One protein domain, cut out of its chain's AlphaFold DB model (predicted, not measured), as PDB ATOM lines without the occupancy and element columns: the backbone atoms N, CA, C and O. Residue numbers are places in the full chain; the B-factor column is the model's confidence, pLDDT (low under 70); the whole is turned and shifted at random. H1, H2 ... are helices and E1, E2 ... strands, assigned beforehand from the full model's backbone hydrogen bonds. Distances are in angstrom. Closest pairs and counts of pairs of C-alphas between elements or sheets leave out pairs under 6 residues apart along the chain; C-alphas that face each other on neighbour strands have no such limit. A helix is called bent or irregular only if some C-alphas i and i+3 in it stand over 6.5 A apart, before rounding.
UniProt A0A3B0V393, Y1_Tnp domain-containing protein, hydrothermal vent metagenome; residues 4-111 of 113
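What this domain is: This is residues 4 to 111 of the 113 residues of the protein "Y1_Tnp domain-containing protein" of hydrothermal vent metagenome (UniProt A0A3B0V393). A narrow hairpin of two strands, E1 and E2, stands between two longer helices, with H2 packed on it and H1 set off on the other side; the whole is loose, and its outline is flat. A long link folds back from the end of H1 to H2, H3 sits by residues 73 to 77 of H2, and residues 104 to 111, of which 104 to 109 belong to H4, stick out. The 108 printed residues hold two strands and then four helices, E1 E2 H1 H2 H3 H4; the sheet E1 - E2 is antiparallel and the class is mixed, helices and strands. The radius of gyration of the C-alphas is 16.5 A and the spans are 56 by 39 by 20 A.

How they stand to each other: Begin at the hairpin of E1, residues 4 to 10, and E2, residues 13 to 19, whose directions differ by 167 degrees; N 5 and O 17 are 2.8 A apart, N 15 and O 8 2.9 A, both within hydrogen-bond range. Look next at H2, residues 62 to 78: its closest C-alphas to E1 are those of His 73 and Tyr 8, 7.0 A apart. H3, residues 85 to 89, touches H2, closest at the C-alphas of Leu 88 and Leu 77, 7.3 A. H4, residues 96 to 109, is close to H2 but not clearly touching, with the C-alphas of Ile 96 and His 73 closest at 7.1 A; the two run opposite ways at a steep tilt of 43 degrees. H1, residues 25 to 43, is apart from E1, H2, H3 and H4. In H1, H3 and H4 every O i to N i+4 pair is within hydrogen-bond range; in H2, 9 of 13 are.

Where its parts are: Find C-alpha 4 at (54.811, 106.649, 298.275), where E1 begins; it is 17.5 A long and E2 19.6 A. From C-alpha 25 at (62.119, 114.997, 297.237) H1 runs 27.0 A. H2 spans 24.3 A and is irregular, with C-alphas 63 and 66 7.3 A apart; H3 is 6.1 A long. H4, 20.3 A, ends at C-alpha 109, (51.389, 84.846, 287.161).

The domain as a whole: The C-alphas farthest apart, those of His 47 and Lys 111, are 57.2 A apart. The printed part has no cut, and its long link is residues 44 to 61, between H1 and H2. Confidence is low, under 70, in residues 4 to 12 and 91 to 111, and the mean pLDDT of H4 is 47.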
ATOM      1  N   MET A   4      54.251 106.715 296.926       59.03
ATOM      2  CA  MET A   4      54.811 106.649 298.275       59.03
ATOM      3  C   MET A   4      54.205 105.452 299.003       59.03
ATOM      4  O   MET A   4      52.983 105.338 299.066       59.03
ATOM      5  N   GLY A   5      55.059 104.578 299.527       61.66
ATOM      6  CA  GLY A   5      54.699 103.515 300.458       61.66
ATOM      7  C   GLY A   5      55.302 103.813 301.827       61.66
ATOM      8  O   GLY A   5      56.475 104.182 301.928       61.66
ATOM      9  N   VAL A   6      54.505 103.680 302.882       60.19
ATOM     10  CA  VAL A   6      55.008 103.701 304.259       60.19
ATOM     11  C   VAL A   6      55.341 102.264 304.612       60.19
ATOM     12  O   VAL A   6      54.458 101.419 304.588       60.19
ATOM     13  N   LEU A   7      56.607 101.973 304.895       65.81
ATOM     14  CA  LEU A   7      57.007 100.595 305.181       65.81
ATOM     15  C   LEU A   7      56.934 100.294 306.673       65.81
ATOM     16  O   LEU A   7      56.530  99.197 307.061       65.81
ATOM     17  N   TYR A   8      57.329 101.255 307.511       68.50
ATOM     18  CA  TYR A   8      57.419 101.005 308.938       68.50
ATOM     19  C   TYR A   8      57.365 102.278 309.783       68.50
ATOM     20  O   TYR A   8      58.051 103.260 309.479       68.50
ATOM     21  N   VAL A   9      56.579 102.237 310.861       61.66
ATOM     22  CA  VAL A   9      56.508 103.290 311.882       61.66
ATOM     23  C   VAL A   9      57.028 102.735 313.206       61.66
ATOM     24  O   VAL A   9      56.435 101.841 313.803       61.66
ATOM     25  N   LEU A  10      58.134 103.297 313.672       63.47
ATOM     26  CA  LEU A  10      58.640 103.150 315.029       63.47
ATOM     27  C   LEU A  10      58.123 104.304 315.874       63.47
ATOM     28  O   LEU A  10      58.030 105.428 315.384       63.47
ATOM     29  N   GLY A  11      57.880 104.061 317.164       60.66
ATOM     30  CA  GLY A  11      57.432 105.099 318.104       60.66
ATOM     31  C   GLY A  11      58.296 106.373 318.113       60.66
ATOM     32  O   GLY A  11      57.824 107.420 318.544       60.66
ATOM     33  N   ASN A  12      59.527 106.313 317.592       68.94
ATOM     34  CA  ASN A  12      60.441 107.444 317.423       68.94
ATOM     35  C   ASN A  12      60.919 107.716 315.974       68.94
ATOM     36  O   ASN A  12      61.526 108.763 315.743       68.94
ATOM     37  N   HIS A  13      60.668 106.837 314.991       73.81
ATOM     38  CA  HIS A  13      61.217 106.952 313.628       73.81
ATOM     39  C   HIS A  13      60.257 106.442 312.540       73.81
ATOM     40  O   HIS A  13      59.470 105.532 312.753       73.81
ATOM     41  N   LEU A  14      60.347 106.998 311.330       77.38
ATOM     42  CA  LEU A  14      59.487 106.641 310.195       77.38
ATOM     43  C   LEU A  14      60.337 106.227 308.989       77.38
ATOM     44  O   LEU A  14      61.177 107.007 308.536       77.38
ATOM     45  N   HIS A  15      60.087 105.036 308.437       79.00
ATOM     46  CA  HIS A  15      60.707 104.560 307.199       79.00
ATOM     47  C   HIS A  15      59.737 104.704 306.020       79.00
ATOM     48  O   HIS A  15      58.705 104.030 305.948       79.00
ATOM     49  N   LEU A  16      60.094 105.578 305.077       78.75
ATOM     50  CA  LEU A  16      59.327 105.844 303.860       78.75
ATOM     51  C   LEU A  16      60.054 105.297 302.636       78.75
ATOM     52  O   LEU A  16      61.244 105.550 302.449       78.75
ATOM     53  N   LEU A  17      59.310 104.618 301.772       80.44
ATOM     54  CA  LEU A  17      59.752 104.236 300.443       80.44
ATOM     55  C   LEU A  17      59.060 105.137 299.424       80.44
ATOM     56  O   LEU A  17      57.846 105.074 299.230       80.44
ATOM     57  N   ILE A  18      59.835 106.006 298.784       78.56
ATOM     58  CA  ILE A  18      59.300 107.028 297.883       78.56
ATOM     59  C   ILE A  18      59.902 106.829 296.502       78.56
ATOM     60  O   ILE A  18      61.111 106.940 296.323       78.56
ATOM     61  N   ARG A  19      59.039 106.615 295.507       77.88
ATOM     62  CA  ARG A  19      59.416 106.732 294.102       77.88
ATOM     63  C   ARG A  19      59.218 108.175 293.665       77.88
ATOM     64  O   ARG A  19      58.087 108.634 293.461       77.88
ATOM     65  N   THR A  20      60.326 108.896 293.555       71.31
ATOM     66  CA  THR A  20      60.342 110.289 293.110       71.31
ATOM     67  C   THR A  20      60.094 110.363 291.605       71.31
ATOM     68  O   THR A  20      60.653 109.587 290.838       71.31
ATOM     69  N   GLY A  21      59.234 111.289 291.175       77.75
ATOM     70  CA  GLY A  21      59.162 111.713 289.770       77.75
ATOM     71  C   GLY A  21      60.086 112.909 289.524       77.75
ATOM     72  O   GLY A  21      61.040 113.110 290.263       77.75
ATOM     73  N   GLY A  22      59.745 113.778 288.569       77.81
ATOM     74  CA  GLY A  22      60.526 114.990 288.260       77.81
ATOM     75  C   GLY A  22      60.465 116.130 289.291       77.81
ATOM     76  O   GLY A  22      60.842 117.248 288.966       77.81
ATOM     77  N   ARG A  23      59.954 115.902 290.509       80.75
ATOM     78  CA  ARG A  23      59.913 116.924 291.574       80.75
ATOM     79  C   ARG A  23      60.958 116.622 292.649       80.75
ATOM     80  O   ARG A  23      61.102 115.449 293.001       80.75
ATOM     81  N   PRO A  24      61.608 117.644 293.236       84.81
ATOM     82  CA  PRO A  24      62.557 117.443 294.323       84.81
ATOM     83  C   PRO A  24      61.913 116.742 295.523       84.81
ATOM     84  O   PRO A  24      60.858 117.150 296.015       84.81
ATOM     85  N   LEU A  25      62.574 115.703 296.037       85.62
ATOM     86  CA  LEU A  25      62.119 114.997 297.237       85.62
ATOM     87  C   LEU A  25      62.058 115.925 298.459       85.62
ATOM     88  O   LEU A  25      61.169 115.792 299.296       85.62
ATOM     89  N   SER A  26      62.972 116.892 298.540       87.06
ATOM     90  CA  SER A  26      63.035 117.882 299.619       87.06
ATOM     91  C   SER A  26      61.731 118.666 299.784       87.06
ATOM     92  O   SER A  26      61.302 118.893 300.914       87.06
ATOM     93  N   ASP A  27      61.057 119.022 298.687       87.50
ATOM     94  CA  ASP A  27      59.785 119.748 298.732       87.50
ATOM     95  C   ASP A  27      58.648 118.894 299.290       87.50
ATOM     96  O   ASP A  27      57.824 119.379 300.069       87.50
ATOM     97  N   LEU A  28      58.607 117.613 298.911       86.81
ATOM     98  CA  LEU A  28      57.640 116.661 299.451       86.81
ATOM     99  C   LEU A  28      57.865 116.465 300.952       86.81
ATOM    100  O   LEU A  28      56.933 116.618 301.741       86.81
ATOM    101  N   MET A  29      59.107 116.176 301.344       88.88
ATOM    102  CA  MET A  29      59.451 115.928 302.741       88.88
ATOM    103  C   MET A  29      59.180 117.164 303.600       88.88
ATOM    104  O   MET A  29      58.586 117.035 304.668       88.88
ATOM    105  N   ARG A  30      59.505 118.374 303.117       89.50
ATOM    106  CA  ARG A  30      59.183 119.634 303.809       89.50
ATOM    107  C   ARG A  30      57.689 119.743 304.106       89.50
ATOM    108  O   ARG A  30      57.320 120.052 305.232       89.50
ATOM    109  N   LYS A  31      56.824 119.463 303.128       89.31
ATOM    110  CA  LYS A  31      55.365 119.534 303.318       89.31
ATOM    111  C   LYS A  31      54.863 118.507 304.332       89.31
ATOM    112  O   LYS A  31      54.072 118.869 305.199       89.31
ATOM    113  N   ILE A  32      55.344 117.265 304.252       87.75
ATOM    114  CA  ILE A  32      54.947 116.183 305.166       87.75
ATOM    115  C   ILE A  32      55.361 116.513 306.605       87.75
ATOM    116  O   ILE A  32      54.513 116.543 307.497       87.75
ATOM    117  N   PHE A  33      56.644 116.807 306.834       90.25
ATOM    118  CA  PHE A  33      57.156 117.050 308.182       90.25
ATOM    119  C   PHE A  33      56.585 118.328 308.792       90.25
ATOM    120  O   PHE A  33      56.120 118.292 309.929       90.25
ATOM    121  N   SER A  34      56.554 119.441 308.051       91.25
ATOM    122  CA  SER A  34      56.010 120.694 308.584       91.25
ATOM    123  C   SER A  34      54.514 120.583 308.868       91.25
ATOM    124  O   SER A  34      54.063 121.008 309.930       91.25
ATOM    125  N   GLY A  35      53.744 119.965 307.966       92.25
ATOM    126  CA  GLY A  35      52.310 119.759 308.162       92.25
ATOM    127  C   GLY A  35      52.009 118.913 309.400       92.25
ATOM    128  O   GLY A  35      51.173 119.297 310.223       92.25
ATOM    129  N   TYR A  36      52.731 117.801 309.576       90.88
ATOM    130  CA  TYR A  36      52.579 116.953 310.757       90.88
ATOM    131  C   TYR A  36      53.008 117.673 312.039       90.88
ATOM    132  O   TYR A  36      52.257 117.662 313.011       90.88
ATOM    133  N   ALA A  37      54.159 118.352 312.033       92.38
ATOM    134  CA  ALA A  37      54.658 119.079 313.197       92.38
ATOM    135  C   ALA A  37      53.677 120.156 313.672       92.38
ATOM    136  O   ALA A  37      53.378 120.225 314.862       92.38
ATOM    137  N   ILE A  38      53.120 120.947 312.749       93.75
ATOM    138  CA  ILE A  38      52.120 121.977 313.067       93.75
ATOM    139  C   ILE A  38      50.856 121.342 313.652       93.75
ATOM    140  O   ILE A  38      50.360 121.786 314.687       93.75
ATOM    141  N   SER A  39      50.332 120.298 313.004       94.06
ATOM    142  CA  SER A  39      49.112 119.615 313.447       94.06
ATOM    143  C   SER A  39      49.275 118.995 314.837       94.06
ATOM    144  O   SER A  39      48.427 119.191 315.709       94.06
ATOM    145  N   PHE A  40      50.393 118.304 315.068       93.44
ATOM    146  CA  PHE A  40      50.725 117.683 316.345       93.44
ATOM    147  C   PHE A  40      50.900 118.729 317.449       93.44
ATOM    148  O   PHE A  40      50.269 118.627 318.499       93.44
ATOM    149  N   ASN A  41      51.690 119.777 317.200       95.69
ATOM    150  CA  ASN A  41      51.912 120.843 318.175       95.69
ATOM    151  C   ASN A  41      50.602 121.538 318.563       95.69
ATOM    152  O   ASN A  41      50.335 121.714 319.750       95.69
ATOM    153  N   ARG A  42      49.735 121.839 317.585       95.19
ATOM    154  CA  ARG A  42      48.413 122.425 317.844       95.19
ATOM    155  C   ARG A  42      47.521 121.493 318.663       95.19
ATOM    156  O   ARG A  42      46.897 121.941 319.617       95.19
ATOM    157  N   ARG A  43      47.474 120.204 318.314       96.62
ATOM    158  CA  ARG A  43      46.667 119.199 319.025       96.62
ATOM    159  C   ARG A  43      47.106 119.030 320.480       96.62
ATOM    160  O   ARG A  43      46.259 118.908 321.355       96.62
ATOM    161  N   HIS A  44      48.410 119.027 320.729       95.81
ATOM    162  CA  HIS A  44      48.982 118.753 322.046       95.81
ATOM    163  C   HIS A  44      49.364 120.018 322.829       95.81
ATOM    164  O   HIS A  44      50.009 119.901 323.867       95.81
ATOM    165  N   LYS A  45      48.984 121.214 322.346       95.62
ATOM    166  CA  LYS A  45      49.337 122.518 322.941       95.62
ATOM    167  C   LYS A  45      50.844 122.655 323.221       95.62
ATOM    168  O   LYS A  45      51.257 123.170 324.255       95.62
ATOM    169  N   ARG A  46      51.671 122.145 322.304       95.31
ATOM    170  CA  ARG A  46      53.136 122.203 322.379       95.31
ATOM    171  C   ARG A  46      53.679 123.313 321.490       95.31
ATOM    172  O   ARG A  46      53.095 123.641 320.460       95.31
ATOM    173  N   HIS A  47      54.856 123.811 321.852       88.88
ATOM    174  CA  HIS A  47      55.633 124.758 321.059       88.88
ATOM    175  C   HIS A  47      57.040 124.206 320.797       88.88
ATOM    176  O   HIS A  47      57.543 123.383 321.564       88.88
ATOM    177  N   GLY A  48      57.667 124.652 319.706       88.38
ATOM    178  CA  GLY A  48      59.024 124.252 319.325       88.38
ATOM    179  C   GLY A  48      59.104 123.061 318.363       88.38
ATOM    180  O   GLY A  48      58.120 122.655 317.736       88.38
ATOM    181  N   TYR A  49      60.321 122.535 318.210       88.00
ATOM    182  CA  TYR A  49      60.636 121.466 317.264       88.00
ATOM    183  C   TYR A  49      60.040 120.125 317.702       88.00
ATOM    184  O   TYR A  49      60.219 119.695 318.840       88.00
ATOM    185  N   LEU A  50      59.355 119.450 316.774       89.06
ATOM    186  CA  LEU A  50      58.834 118.099 317.000       89.06
ATOM    187  C   LEU A  50      59.846 117.011 316.620       89.06
ATOM    188  O   LEU A  50      59.973 116.008 317.313       89.06
ATOM    189  N   PHE A  51      60.549 117.199 315.505       88.12
ATOM    190  CA  PHE A  51      61.517 116.235 314.990       88.12
ATOM    191  C   PHE A  51      62.925 116.609 315.443       88.12
ATOM    192  O   PHE A  51      63.328 117.762 315.303       88.12
ATOM    193  N   GLN A  52      63.679 115.629 315.947       83.75
ATOM    194  CA  GLN A  52      65.052 115.837 316.423       83.75
ATOM    195  C   GLN A  52      66.051 116.079 315.282       83.75
ATOM    196  O   GLN A  52      67.033 116.784 315.466       83.75
ATOM    197  N   ASN A  53      65.808 115.499 314.103       83.75
ATOM    198  CA  ASN A  53      66.710 115.555 312.955       83.75
ATOM    199  C   ASN A  53      65.935 115.710 311.640       83.75
ATOM    200  O   ASN A  53      64.736 115.430 311.565       83.75
ATOM    201  N   ARG A  54      66.645 116.108 310.575       83.62
ATOM    202  CA  ARG A  54      66.137 115.989 309.197       83.62
ATOM    203  C   ARG A  54      66.054 114.516 308.777       83.62
ATOM    204  O   ARG A  54      66.658 113.644 309.398       83.62
ATOM    205  N   TYR A  55      65.334 114.242 307.689       85.19
ATOM    206  CA  TYR A  55      65.268 112.894 307.124       85.19
ATOM    207  C   TYR A  55      66.631 112.429 306.592       85.19
ATOM    208  O   TYR A  55      67.397 113.216 306.035       85.19
ATOM    209  N   LYS A  56      66.901 111.126 306.718       83.69
ATOM    210  CA  LYS A  56      68.021 110.456 306.050       83.69
ATOM    211  C   LYS A  56      67.524 109.850 304.741       83.69
ATOM    212  O   LYS A  56      66.494 109.181 304.728       83.69
ATOM    213  N   LEU A  57      68.252 110.085 303.653       83.12
ATOM    214  CA  LEU A  57      67.951 109.521 302.340       83.12
ATOM    215  C   LEU A  57      68.982 108.453 301.984       83.12
ATOM    216  O   LEU A  57      70.182 108.677 302.115       83.12
ATOM    217  N   ILE A  58      68.503 107.309 301.505       81.88
ATOM    218  CA  ILE A  58      69.334 106.242 300.956       81.88
ATOM    219  C   ILE A  58      68.801 105.948 299.554       81.88
ATOM    220  O   ILE A  58      67.671 105.487 299.409       81.88
ATOM    221  N   LEU A  59      69.597 106.249 298.527       78.56
ATOM    222  CA  LEU A  59      69.258 105.952 297.135       78.56
ATOM    223  C   LEU A  59      69.607 104.496 296.822       78.56
ATOM    224  O   LEU A  59      70.704 104.032 297.145       78.56
ATOM    225  N   ARG A  60      68.673 103.771 296.210       79.50
ATOM    226  CA  ARG A  60      68.852 102.389 295.754       79.50
ATOM    227  C   ARG A  60      68.212 102.223 294.384       79.50
ATOM    228  O   ARG A  60      67.238 102.909 294.082       79.50
ATOM    229  N   GLN A  61      68.791 101.338 293.580       77.06
ATOM    230  CA  GLN A  61      68.234 100.974 292.280       77.06
ATOM    231  C   GLN A  61      66.982 100.099 292.484       77.06
ATOM    232  O   GLN A  61      66.789  99.526 293.563       77.06
ATOM    233  N   GLU A  62      66.107 100.038 291.482       72.56
ATOM    234  CA  GLU A  62      64.794  99.386 291.591       72.56
ATOM    235  C   GLU A  62      64.911  97.866 291.798       72.56
ATOM    236  O   GLU A  62      64.075  97.250 292.458       72.56
ATOM    237  N   GLU A  63      66.008  97.270 291.345       76.06
ATOM    238  CA  GLU A  63      66.339  95.852 291.484       76.06
ATOM    239  C   GLU A  63      66.515  95.455 292.959       76.06
ATOM    240  O   GLU A  63      66.175  94.341 293.356       76.06
ATOM    241  N   TYR A  64      66.948  96.396 293.805       74.56
ATOM    242  CA  TYR A  64      67.128  96.194 295.248       74.56
ATOM    243  C   TYR A  64      65.863  96.484 296.058       74.56
ATOM    244  O   TYR A  64      65.879  96.395 297.287       74.56
ATOM    245  N   LEU A  65      64.753  96.846 295.409       74.38
ATOM    246  CA  LEU A  65      63.536  97.272 296.095       74.38
ATOM    247  C   LEU A  65      62.987  96.181 297.017       74.38
ATOM    248  O   LEU A  65      62.647  96.455 298.166       74.38
ATOM    249  N   LEU A  66      62.930  94.939 296.528       73.56
ATOM    250  CA  LEU A  66      62.438  93.799 297.305       73.56
ATOM    251  C   LEU A  66      63.331  93.502 298.512       73.56
ATOM    252  O   LEU A  66      62.827  93.195 299.592       73.56
ATOM    253  N   GLU A  67      64.644  93.612 298.343       76.94
ATOM    254  CA  GLU A  67      65.605  93.391 299.419       76.94
ATOM    255  C   GLU A  67      65.532  94.501 300.471       76.94
ATOM    256  O   GLU A  67      65.464  94.214 301.665       76.94
ATOM    257  N   LEU A  68      65.448  95.764 300.043       76.25
ATOM    258  CA  LEU A  68      65.301  96.917 300.930       76.25
ATOM    259  C   LEU A  68      64.020  96.828 301.760       76.25
ATOM    260  O   LEU A  68      64.027  97.091 302.961       76.25
ATOM    261  N   VAL A  69      62.922  96.439 301.120       75.88
ATOM    262  CA  VAL A  69      61.642  96.217 301.783       75.88
ATOM    263  C   VAL A  69      61.769  95.117 302.840       75.88
ATOM    264  O   VAL A  69      61.444  95.354 304.003       75.88
ATOM    265  N   ARG A  70      62.315  93.945 302.480       76.50
ATOM    266  CA  ARG A  70      62.574  92.854 303.438       76.50
ATOM    267  C   ARG A  70      63.435  93.329 304.603       76.50
ATOM    268  O   ARG A  70      63.100  93.066 305.751       76.50
ATOM    269  N   TYR A  71      64.504  94.064 304.315       77.31
ATOM    270  CA  TYR A  71      65.400  94.615 305.323       77.31
ATOM    271  C   TYR A  71      64.666  95.527 306.316       77.31
ATOM    272  O   TYR A  71      64.823  95.361 307.523       77.31
ATOM    273  N   ILE A  72      63.837  96.456 305.831       75.25
ATOM    274  CA  ILE A  72      63.096  97.394 306.688       75.25
ATOM    275  C   ILE A  72      62.136  96.649 307.620       75.25
ATOM    276  O   ILE A  72      62.090  96.958 308.806       75.25
ATOM    277  N   HIS A  73      61.430  95.636 307.122       73.94
ATOM    278  CA  HIS A  73      60.508  94.851 307.943       73.94
ATOM    279  C   HIS A  73      61.224  93.958 308.958       73.94
ATOM    280  O   HIS A  73      60.844  93.926 310.131       73.94
ATOM    281  N   LEU A  74      62.305  93.292 308.539       77.94
ATOM    282  CA  LEU A  74      63.122  92.451 309.414       77.94
ATOM    283  C   LEU A  74      63.871  93.258 310.481       77.94
ATOM    284  O   LEU A  74      64.274  92.687 311.493       77.94
ATOM    285  N   ASN A  75      64.035  94.574 310.318       76.88
ATOM    286  CA  ASN A  75      64.621  95.398 311.373       76.88
ATOM    287  C   ASN A  75      63.773  95.410 312.646       76.88
ATOM    288  O   ASN A  75      64.346  95.501 313.721       76.88
ATOM    289  N   SER A  76      62.453  95.245 312.553       73.06
ATOM    290  CA  SER A  76      61.574  95.128 313.727       73.06
ATOM    291  C   SER A  76      61.917  93.894 314.570       73.06
ATOM    292  O   SER A  76      61.973  93.977 315.794       73.06
ATOM    293  N   LEU A  77      62.202  92.767 313.902       78.56
ATOM    294  CA  LEU A  77      62.683  91.532 314.536       78.56
ATOM    295  C   LEU A  77      64.071  91.733 315.139       78.56
ATOM    296  O   LEU A  77      64.305  91.404 316.296       78.56
ATOM    297  N   ARG A  78      64.996  92.314 314.367       79.25
ATOM    298  CA  ARG A  78      66.379  92.559 314.812       79.25
ATOM    299  C   ARG A  78      66.457  93.534 315.984       79.25
ATOM    300  O   ARG A  78      67.326  93.388 316.833       79.25
ATOM    301  N   ALA A  79      65.556  94.510 316.031       76.88
ATOM    302  CA  ALA A  79      65.420  95.458 317.128       76.88
ATOM    303  C   ALA A  79      64.677  94.871 318.344       76.88
ATOM    304  O   ALA A  79      64.469  95.588 319.319       76.88
ATOM    305  N   GLY A  80      64.254  93.601 318.291       77.75
ATOM    306  CA  GLY A  80      63.568  92.913 319.386       77.75
ATOM    307  C   GLY A  80      62.143  93.407 319.654       77.75
ATOM    308  O   GLY A  80      61.600  93.131 320.718       77.75
ATOM    309  N   MET A  81      61.537  94.146 318.720       75.31
ATOM    310  CA  MET A  81      60.182  94.698 318.886       75.31
ATOM    311  C   MET A  81      59.087  93.670 318.642       75.31
ATOM    312  O   MET A  81      57.976  93.817 319.135       75.31
ATOM    313  N   VAL A  82      59.419  92.644 317.870       79.69
ATOM    314  CA  VAL A  82      58.604  91.461 317.627       79.69
ATOM    315  C   VAL A  82      59.503  90.248 317.812       79.69
ATOM    316  O   VAL A  82      60.695  90.293 317.498       79.69
ATOM    317  N   ARG A  83      58.958  89.165 318.354       81.00
ATOM    318  CA  ARG A  83      59.725  87.980 318.760       81.00
ATOM    319  C   ARG A  83      59.901  86.986 317.624       81.00
ATOM    320  O   ARG A  83      60.858  86.219 317.615       81.00
ATOM    321  N   ASN A  84      58.963  86.968 316.685       81.69
ATOM    322  CA  ASN A  84      58.931  86.022 315.579       81.69
ATOM    323  C   ASN A  84      58.177  86.597 314.370       81.69
ATOM    324  O   ASN A  84      57.605  87.690 314.419       81.69
ATOM    325  N   LEU A  85      58.217  85.858 313.261       78.75
ATOM    326  CA  LEU A  85      57.576  86.260 312.009       78.75
ATOM    327  C   LEU A  85      56.046  86.354 312.132       78.75
ATOM    328  O   LEU A  85      55.455  87.211 311.483       78.75
ATOM    329  N   ASP A  86      55.420  85.545 312.987       79.81
ATOM    330  CA  ASP A  86      53.962  85.550 313.176       79.81
ATOM    331  C   ASP A  86      53.463  86.808 313.897       79.81
ATOM    332  O   ASP A  86      52.343  87.272 313.667       79.81
ATOM    333  N   GLU A  87      54.273  87.344 314.806       77.56
ATOM    334  CA  GLU A  87      54.024  88.616 315.479       77.56
ATOM    335  C   GLU A  87      54.301  89.786 314.534       77.56
ATOM    336  O   GLU A  87      53.546  90.755 314.509       77.56
ATOM    337  N   LEU A  88      55.341  89.664 313.704       76.00
ATOM    338  CA  LEU A  88      55.666  90.644 312.677       76.00
ATOM    339  C   LEU A  88      54.536  90.787 311.640       76.00
ATOM    340  O   LEU A  88      54.175  91.910 311.300       76.00
ATOM    341  N   ASP A  89      53.946  89.685 311.168       73.00
ATOM    342  CA  ASP A  89      52.829  89.702 310.205       73.00
ATOM    343  C   ASP A  89      51.578  90.403 310.766       73.00
ATOM    344  O   ASP A  89      50.820  91.049 310.043       73.00
ATOM    345  N   ARG A  90      51.398  90.343 312.090       71.31
ATOM    346  CA  ARG A  90      50.308  91.002 312.822       71.31
ATOM    347  C   ARG A  90      50.655  92.412 313.302       71.31
ATOM    348  O   ARG A  90      49.808  93.087 313.889       71.31
ATOM    349  N   TYR A  91      51.879  92.880 313.071       69.75
ATOM    350  CA  TYR A  91      52.341  94.158 313.590       69.75
ATOM    351  C   TYR A  91      51.737  95.318 312.788       69.75
ATOM    352  O   TYR A  91      52.157  95.617 311.669       69.75
ATOM    353  N   HIS A  92      50.768  96.007 313.399       61.09
ATOM    354  CA  HIS A  92      49.945  97.063 312.791       61.09
ATOM    355  C   HIS A  92      50.718  98.229 312.156       61.09
ATOM    356  O   HIS A  92      50.171  98.949 311.322       61.09
ATOM    357  N   TRP A  93      51.975  98.435 312.547       60.53
ATOM    358  CA  TRP A  93      52.819  99.512 312.028       60.53
ATOM    359  C   TRP A  93      53.788  99.065 310.929       60.53
ATOM    360  O   TRP A  93      54.616  99.864 310.489       60.53
ATOM    361  N   SER A  94      53.698  97.809 310.484       61.03
ATOM    362  CA  SER A  94      54.426  97.289 309.330       61.03
ATOM    363  C   SER A  94      53.462  96.954 308.198       61.03
ATOM    364  O   SER A  94      52.558  96.142 308.364       61.03
ATOM    365  N   ASP A  95      53.662  97.550 307.024       63.22
ATOM    366  CA  ASP A  95      52.826  97.270 305.847       63.22
ATOM    367  C   ASP A  95      53.301  96.001 305.103       63.22
ATOM    368  O   ASP A  95      53.547  95.995 303.897       63.22
ATOM    369  N   ILE A  96      53.503  94.907 305.849       60.47
ATOM    370  CA  ILE A  96      53.999  93.616 305.330       60.47
ATOM    371  C   ILE A  96      52.976  92.939 304.428       60.47
ATOM    372  O   ILE A  96      53.340  92.342 303.409       60.47
ATOM    373  N   SER A  97      51.694  93.082 304.762       53.88
ATOM    374  CA  SER A  97      50.590  92.472 304.024       53.88
ATOM    375  C   SER A  97      50.572  92.906 302.553       53.88
ATOM    376  O   SER A  97      50.427  92.063 301.660       53.88
ATOM    377  N   GLY A  98      50.843  94.184 302.252       55.97
ATOM    378  CA  GLY A  98      50.927  94.688 300.875       55.97
ATOM    379  C   GLY A  98      52.014  94.009 300.026       55.97
ATOM    380  O   GLY A  98      51.843  93.807 298.816       55.97
ATOM    381  N   ILE A  99      53.109  93.583 300.656       56.06
ATOM    382  CA  ILE A  99      54.251  92.927 300.005       56.06
ATOM    383  C   ILE A  99      54.005  91.436 299.832       56.06
ATOM    384  O   ILE A  99      54.214  90.924 298.732       56.06
ATOM    385  N   VAL A 100      53.513  90.747 300.865       53.22
ATOM    386  CA  VAL A 100      53.141  89.322 300.784       53.22
ATOM    387  C   VAL A 100      52.081  89.119 299.699       53.22
ATOM    388  O   VAL A 100      52.203  88.224 298.861       53.22
ATOM    389  N   SER A 101      51.101  90.021 299.634       48.78
ATOM    390  CA  SER A 101      50.057  90.038 298.606       48.78
ATOM    391  C   SER A 101      50.611  90.227 297.193       48.78
ATOM    392  O   SER A 101      50.122  89.617 296.241       48.78
ATOM    393  N   SER A 102      51.639  91.064 297.034       46.78
ATOM    394  CA  SER A 102      52.266  91.349 295.735       46.78
ATOM    395  C   SER A 102      53.230  90.242 295.297       46.78
ATOM    396  O   SER A 102      53.275  89.892 294.116       46.78
ATOM    397  N   ALA A 103      53.954  89.638 296.243       50.19
ATOM    398  CA  ALA A 103      54.809  88.477 296.011       50.19
ATOM    399  C   ALA A 103      53.982  87.249 295.608       50.19
ATOM    400  O   ALA A 103      54.306  86.600 294.614       50.19
ATOM    401  N   ARG A 104      52.858  86.988 296.294       39.66
ATOM    402  CA  ARG A 104      51.895  85.950 295.888       39.66
ATOM    403  C   ARG A 104      51.376  86.189 294.471       39.66
ATOM    404  O   ARG A 104      51.361  85.259 293.674       39.66
ATOM    405  N   ARG A 105      51.033  87.431 294.115       38.84
ATOM    406  CA  ARG A 105      50.532  87.765 292.769       38.84
ATOM    407  C   ARG A 105      51.532  87.441 291.652       38.84
ATOM    408  O   ARG A 105      51.127  86.899 290.630       38.84
ATOM    409  N   LYS A 106      52.829  87.706 291.860       39.75
ATOM    410  CA  LYS A 106      53.891  87.340 290.902       39.75
ATOM    411  C   LYS A 106      54.090  85.825 290.783       39.75
ATOM    412  O   LYS A 106      54.281  85.336 289.678       39.75
ATOM    413  N   VAL A 107      54.000  85.081 291.888       43.12
ATOM    414  CA  VAL A 107      54.114  83.608 291.869       43.12
ATOM    415  C   VAL A 107      52.947  82.961 291.112       43.12
ATOM    416  O   VAL A 107      53.155  81.992 290.390       43.12
ATOM    417  N   PHE A 108      51.737  83.519 291.212       37.38
ATOM    418  CA  PHE A 108      50.571  83.020 290.475       37.38
ATOM    419  C   PHE A 108      50.557  83.404 288.986       37.38
ATOM    420  O   PHE A 108      49.965  82.683 288.193       37.38
ATOM    421  N   GLN A 109      51.236  84.483 288.579       40.03
ATOM    422  CA  GLN A 109      51.389  84.846 287.161       40.03
ATOM    423  C   GLN A 109      52.565  84.140 286.460       40.03
ATOM    424  O   GLN A 109      52.639  84.165 285.239       40.03
ATOM    425  N   GLY A 110      53.464  83.487 287.206       35.34
ATOM    426  CA  GLY A 110      54.613  82.743 286.668       35.34
ATOM    427  C   GLY A 110      54.397  81.233 286.487       35.34
ATOM    428  O   GLY A 110      55.368  80.517 286.279       35.34
ATOM    429  N   LYS A 111      53.159  80.732 286.610       34.56
ATOM    430  CA  LYS A 111      52.805  79.304 286.453       34.56
ATOM    431  C   LYS A 111      51.748  79.047 285.366       34.56
ATOM    432  O   LYS A 111      50.923  78.151 285.502       34.56
TER     433      LYS A 111